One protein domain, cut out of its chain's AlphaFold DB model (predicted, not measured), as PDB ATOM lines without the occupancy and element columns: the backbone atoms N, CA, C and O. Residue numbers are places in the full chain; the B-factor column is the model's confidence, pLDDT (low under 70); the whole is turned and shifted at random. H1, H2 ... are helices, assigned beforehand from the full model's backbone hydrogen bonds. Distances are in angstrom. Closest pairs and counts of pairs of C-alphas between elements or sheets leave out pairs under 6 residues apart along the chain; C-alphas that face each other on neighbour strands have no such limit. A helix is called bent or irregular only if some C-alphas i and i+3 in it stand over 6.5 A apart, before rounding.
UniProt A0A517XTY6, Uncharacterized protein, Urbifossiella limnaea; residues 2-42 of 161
ATOM      1  N   VAL A   2      14.204 -16.233  54.741       92.38
ATOM      2  CA  VAL A   2      15.249 -15.225  54.438       92.38
ATOM      3  C   VAL A   2      16.662 -15.812  54.312       92.38
ATOM      4  O   VAL A   2      17.354 -15.517  53.347       92.38
ATOM      5  N   GLU A   3      17.091 -16.687  55.226       95.06
ATOM      6  CA  GLU A   3      18.430 -17.299  55.132       95.06
ATOM      7  C   GLU A   3      18.583 -18.221  53.909       95.06
ATOM      8  O   GLU A   3      19.636 -18.243  53.276       95.06
ATOM      9  N   LYS A   4      17.503 -18.900  53.498       93.00
ATOM     10  CA  LYS A   4      17.468 -19.706  52.266       93.00
ATOM     11  C   LYS A   4      17.603 -18.816  51.024       93.00
ATOM     12  O   LYS A   4      18.352 -19.142  50.113       93.00
ATOM     13  N   TRP A   5      16.932 -17.665  51.021       96.38
ATOM     14  CA  TRP A   5      17.034 -16.656  49.964       96.38
ATOM     15  C   TRP A   5      18.429 -16.019  49.883       96.38
ATOM     16  O   TRP A   5      18.980 -15.882  48.791       96.38
ATOM     17  N   LYS A   6      19.054 -15.711  51.028       95.50
ATOM     18  CA  LYS A   6      20.447 -15.239  51.078       95.50
ATOM     19  C   LYS A   6      21.417 -16.281  50.521       95.50
ATOM     20  O   LYS A   6      22.271 -15.917  49.718       95.50
ATOM     21  N   ALA A   7      21.266 -17.550  50.904       96.25
ATOM     22  CA  ALA A   7      22.079 -18.651  50.386       96.25
ATOM     23  C   ALA A   7      21.903 -18.867  48.871       96.25
ATOM     24  O   ALA A   7      22.850 -19.258  48.198       96.25
ATOM     25  N   ALA A   8      20.724 -18.554  48.325       92.50
ATOM     26  CA  ALA A   8      20.430 -18.619  46.893       92.50
ATOM     27  C   ALA A   8      20.943 -17.409  46.081       92.50
ATOM     28  O   ALA A   8      20.652 -17.309  44.894       92.50
ATOM     29  N   GLY A   9      21.678 -16.474  46.697       95.75
ATOM     30  CA  GLY A   9      22.213 -15.297  46.004       95.75
ATOM     31  C   GLY A   9      21.245 -14.114  45.911       95.75
ATOM     32  O   GLY A   9      21.487 -13.200  45.132       95.75
ATOM     33  N   ARG A  10      20.184 -14.102  46.731       95.31
ATOM     34  CA  ARG A  10      19.190 -13.017  46.815       95.31
ATOM     35  C   ARG A  10      18.483 -12.690  45.485       95.31
ATOM     36  O   ARG A  10      18.395 -11.516  45.125       95.31
ATOM     37  N   PRO A  11      17.973 -13.689  44.742       95.88
ATOM     38  CA  PRO A  11      17.280 -13.420  43.487       95.88
ATOM     39  C   PRO A  11      15.996 -12.604  43.739       95.88
ATOM     40  O   PRO A  11      15.239 -12.961  44.651       95.88
ATOM     41  N   PRO A  12      15.730 -11.526  42.979       93.94
ATOM     42  CA  PRO A  12      14.449 -10.825  43.014       93.94
ATOM     43  C   PRO A  12      13.379 -11.584  42.219       93.94
ATOM     44  O   PRO A  12      13.689 -12.329  41.289       93.94
ATOM     45  N   ASP A  13      12.110 -11.352  42.547       94.19
ATOM     46  CA  ASP A  13      10.982 -11.733  41.696       94.19
ATOM     47  C   ASP A  13      10.619 -10.574  40.760       94.19
ATOM     48  O   ASP A  13      10.026  -9.580  41.174       94.19
ATOM     49  N   GLU A  14      10.975 -10.700  39.484       89.88
ATOM     50  CA  GLU A  14      10.704  -9.691  38.454       89.88
ATOM     51  C   GLU A  14       9.224  -9.548  38.088       89.88
ATOM     52  O   GLU A  14       8.821  -8.516  37.533       89.88
ATOM     53  N   ALA A  15       8.415 -10.567  38.382       85.56
ATOM     54  CA  ALA A  15       6.987 -10.567  38.109       85.56
ATOM     55  C   ALA A  15       6.190  -9.841  39.206       85.56
ATOM     56  O   ALA A  15       5.100  -9.333  38.930       85.56
ATOM     57  N   ALA A  16       6.733  -9.716  40.422       87.56
ATOM     58  CA  ALA A  16       6.090  -8.998  41.518       87.56
ATOM     59  C   ALA A  16       6.039  -7.480  41.249       87.56
ATOM     60  O   ALA A  16       7.055  -6.778  41.215       87.56
ATOM     61  N   ARG A  17       4.825  -6.935  41.079       82.75
ATOM     62  CA  ARG A  17       4.587  -5.508  40.804       82.75
ATOM     63  C   ARG A  17       3.765  -4.858  41.916       82.75
ATOM     64  O   ARG A  17       2.603  -5.201  42.126       82.75
ATOM     65  N   HIS A  18       4.342  -3.853  42.580       83.88
ATOM     66  CA  HIS A  18       3.625  -2.977  43.509       83.88
ATOM     67  C   HIS A  18       3.799  -1.499  43.114       83.88
ATOM     68  O   HIS A  18       4.935  -1.059  42.943       83.88
ATOM     69  N   PRO A  19       2.713  -0.709  43.004       74.56
ATOM     70  CA  PRO A  19       2.770   0.656  42.474       74.56
ATOM     71  C   PRO A  19       3.572   1.622  43.353       74.56
ATOM     72  O   PRO A  19       4.279   2.475  42.834       74.56
ATOM     73  N   SER A  20       3.491   1.479  44.678       83.62
ATOM     74  CA  SER A  20       4.168   2.391  45.615       83.62
ATOM     75  C   SER A  20       5.511   1.864  46.121       83.62
ATOM     76  O   SER A  20       6.297   2.632  46.658       83.62
ATOM     77  N   PHE A  21       5.768   0.560  45.978       88.31
ATOM     78  CA  PHE A  21       6.915  -0.116  46.607       88.31
ATOM     79  C   PHE A  21       7.462  -1.240  45.707       88.31
ATOM     80  O   PHE A  21       7.443  -2.406  46.104       88.31
ATOM     81  N   PRO A  22       7.890  -0.925  44.469       86.88
ATOM     82  CA  PRO A  22       8.267  -1.936  43.483       86.88
ATOM     83  C   PRO A  22       9.472  -2.775  43.925       86.88
ATOM     84  O   PRO A  22       9.431  -3.995  43.816       86.88
ATOM     85  N   GLU A  23      10.509  -2.150  44.486       90.75
ATOM     86  CA  GLU A  23      11.724  -2.852  44.932       90.75
ATOM     87  C   GLU A  23      11.449  -3.795  46.108       90.75
ATOM     88  O   GLU A  23      11.844  -4.957  46.087       90.75
ATOM     89  N   TRP A  24      10.670  -3.335  47.090       94.25
ATOM     90  CA  TRP A  24      10.240  -4.173  48.210       94.25
ATOM     91  C   TRP A  24       9.428  -5.387  47.737       94.25
ATOM     92  O   TRP A  24       9.625  -6.495  48.228       94.25
ATOM     93  N   ALA A  25       8.536  -5.195  46.761       92.25
ATOM     94  CA  ALA A  25       7.722  -6.285  46.235       92.25
ATOM     95  C   ALA A  25       8.574  -7.353  45.536       92.25
ATOM     96  O   ALA A  25       8.344  -8.541  45.754       92.25
ATOM     97  N   ARG A  26       9.582  -6.936  44.760       93.88
ATOM     98  CA  ARG A  26      10.543  -7.841  44.107       93.88
ATOM     99  C   ARG A  26      11.373  -8.613  45.133       93.88
ATOM    100  O   ARG A  26      11.597  -9.809  44.963       93.88
ATOM    101  N   GLU A  27      11.792  -7.956  46.214       95.56
ATOM    102  CA  GLU A  27      12.559  -8.587  47.294       95.56
ATOM    103  C   GLU A  27      11.732  -9.637  48.048       95.56
ATOM    104  O   GLU A  27      12.154 -10.788  48.189       95.56
ATOM    105  N   VAL A  28      10.520  -9.278  48.483       94.00
ATOM    106  CA  VAL A  28       9.621 -10.204  49.187       94.00
ATOM    107  C   VAL A  28       9.192 -11.357  48.282       94.00
ATOM    108  O   VAL A  28       9.224 -12.508  48.721       94.00
ATOM    109  N   GLY A  29       8.864 -11.081  47.016       93.75
ATOM    110  CA  GLY A  29       8.560 -12.116  46.029       93.75
ATOM    111  C   GLY A  29       9.726 -13.090  45.848       93.75
ATOM    112  O   GLY A  29       9.529 -14.300  45.895       93.75
ATOM    113  N   GLY A  30      10.963 -12.584  45.784       94.62
ATOM    114  CA  GLY A  30      12.172 -13.408  45.718       94.62
ATOM    115  C   GLY A  30      12.355 -14.326  46.933       94.62
ATOM    116  O   GLY A  30      12.670 -15.512  46.786       94.62
ATOM    117  N   ILE A  31      12.107 -13.809  48.144       96.12
ATOM    118  CA  ILE A  31      12.168 -14.593  49.391       96.12
ATOM    119  C   ILE A  31      11.140 -15.734  49.381       96.12
ATOM    120  O   ILE A  31      11.450 -16.860  49.799       96.12
ATOM    121  N   LEU A  32       9.923 -15.439  48.923       94.94
ATOM    122  CA  LEU A  32       8.813 -16.386  48.839       94.94
ATOM    123  C   LEU A  32       9.066 -17.458  47.772       94.94
ATOM    124  O   LEU A  32       8.974 -18.647  48.080       94.94
ATOM    125  N   MET A  33       9.517 -17.056  46.583       94.69
ATOM    126  CA  MET A  33       9.824 -17.941  45.457       94.69
ATOM    127  C   MET A  33      10.899 -18.977  45.812       94.69
ATOM    128  O   MET A  33      10.690 -20.174  45.633       94.69
ATOM    129  N   VAL A  34      12.015 -18.569  46.433       95.06
ATOM    130  CA  VAL A  34      13.060 -19.511  46.906       95.06
ATOM    131  C   VAL A  34      12.522 -20.485  47.968       95.06
ATOM    132  O   VAL A  34      13.050 -21.585  48.181       95.06
ATOM    133  N   SER A  35      11.453 -20.096  48.657       91.44
ATOM    134  CA  SER A  35      10.781 -20.913  49.663       91.44
ATOM    135  C   SER A  35       9.671 -21.802  49.078       91.44
ATOM    136  O   SER A  35       9.089 -22.566  49.840       91.44
ATOM    137  N   GLY A  36       9.446 -21.772  47.758       90.94
ATOM    138  CA  GLY A  36       8.445 -22.579  47.050       90.94
ATOM    139  C   GLY A  36       7.061 -21.931  46.947       90.94
ATOM    140  O   GLY A  36       6.110 -22.605  46.569       90.94
ATOM    141  N   PHE A  37       6.930 -20.650  47.301       90.00
ATOM    142  CA  PHE A  37       5.687 -19.896  47.152       90.00
ATOM    143  C   PHE A  37       5.769 -19.027  45.897       90.00
ATOM    144  O   PHE A  37       6.515 -18.049  45.860       90.00
ATOM    145  N   GLU A  38       4.999 -19.390  44.878       87.62
ATOM    146  CA  GLU A  38       4.939 -18.681  43.599       87.62
ATOM    147  C   GLU A  38       3.721 -17.750  43.528       87.62
ATOM    148  O   GLU A  38       2.765 -17.878  44.295       87.62
ATOM    149  N   GLY A  39       3.750 -16.790  42.602       82.62
ATOM    150  CA  GLY A  39       2.605 -15.914  42.342       82.62
ATOM    151  C   GLY A  39       2.355 -14.849  43.415       82.62
ATOM    152  O   GLY A  39       1.215 -14.416  43.601       82.62
ATOM    153  N   PHE A  40       3.395 -14.393  44.121       88.50
ATOM    154  CA  PHE A  40       3.270 -13.271  45.051       88.50
ATOM    155  C   PHE A  40       2.710 -12.032  44.328       88.50
ATOM    156  O   PHE A  40       3.251 -11.580  43.322       88.50
ATOM    157  N   LEU A  41       1.598 -11.491  44.839       85.75
ATOM    158  CA  LEU A  41       0.823 -10.393  44.235       85.75
ATOM    159  C   LEU A  41       0.192 -10.695  42.862       85.75
ATOM    160  O   LEU A  41      -0.390  -9.785  42.268       85.75
ATOM    161  N   ALA A  42       0.215 -11.940  42.375       81.56
ATOM    162  CA  ALA A  42      -0.383 -12.294  41.084       81.56
ATOM    163  C   ALA A  42      -1.899 -12.026  41.042       81.56
ATOM    164  O   ALA A  42      -2.426 -11.591  40.024       81.56
TER     165      ALA A  42
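This is residues 2 to 42 of the 161 residues of an uncharacterized protein of Urbifossiella limnaea (UniProt A0A517XTY6). One helix, H2, runs through the middle of a small elongated body, and the short helix H1 sits crosswise at the end where H2 finishes. Between the two, the long unnamed stretch of residues 8 to 21 runs alongside H2 to its beginning, turning there near Pro 19, and after H2 residues 35 to 42 fold back beside it. The printed part has 41 residues with two named helices, H1 then H2, and no named strand; the class is all helix, though under half of the residues, 19 of 41, are in named elements. The whole is compact, with a radius of gyration of the C-alphas of 9.4 A and spans of 28 by 16 by 13 A.

H1 covers residues 2 to 7, from C-alpha 2 at (15.249, -15.225, 54.438) to C-alpha 7 at (22.079, -18.651, 50.386), a length of 8.6 A. H2 covers residues 22 to 34 and measures 18.5 A, from C-alpha 22 at (8.267, -1.936, 43.483) to C-alpha 34 at (13.060, -19.511, 46.906).

H1 and H2 touch, H2 with its residues 30 to 34 alone. Their closest C-alphas, those of Trp 5 and Ile 31, are 5.3 A apart. Their lines are about perpendicular, at 76 degrees. In both H1 and H2 every O i to N i+4 pair is within hydrogen-bond range. Neither helix is bent.

The two C-alphas farthest apart in the domain, those of Ala 7 and Pro 19, are 28.4 A apart. The link from H1 to H2, 14 residues, is long. The printed part has no cut. Its mean pLDDT is 90.9, and no printed residue is under 70.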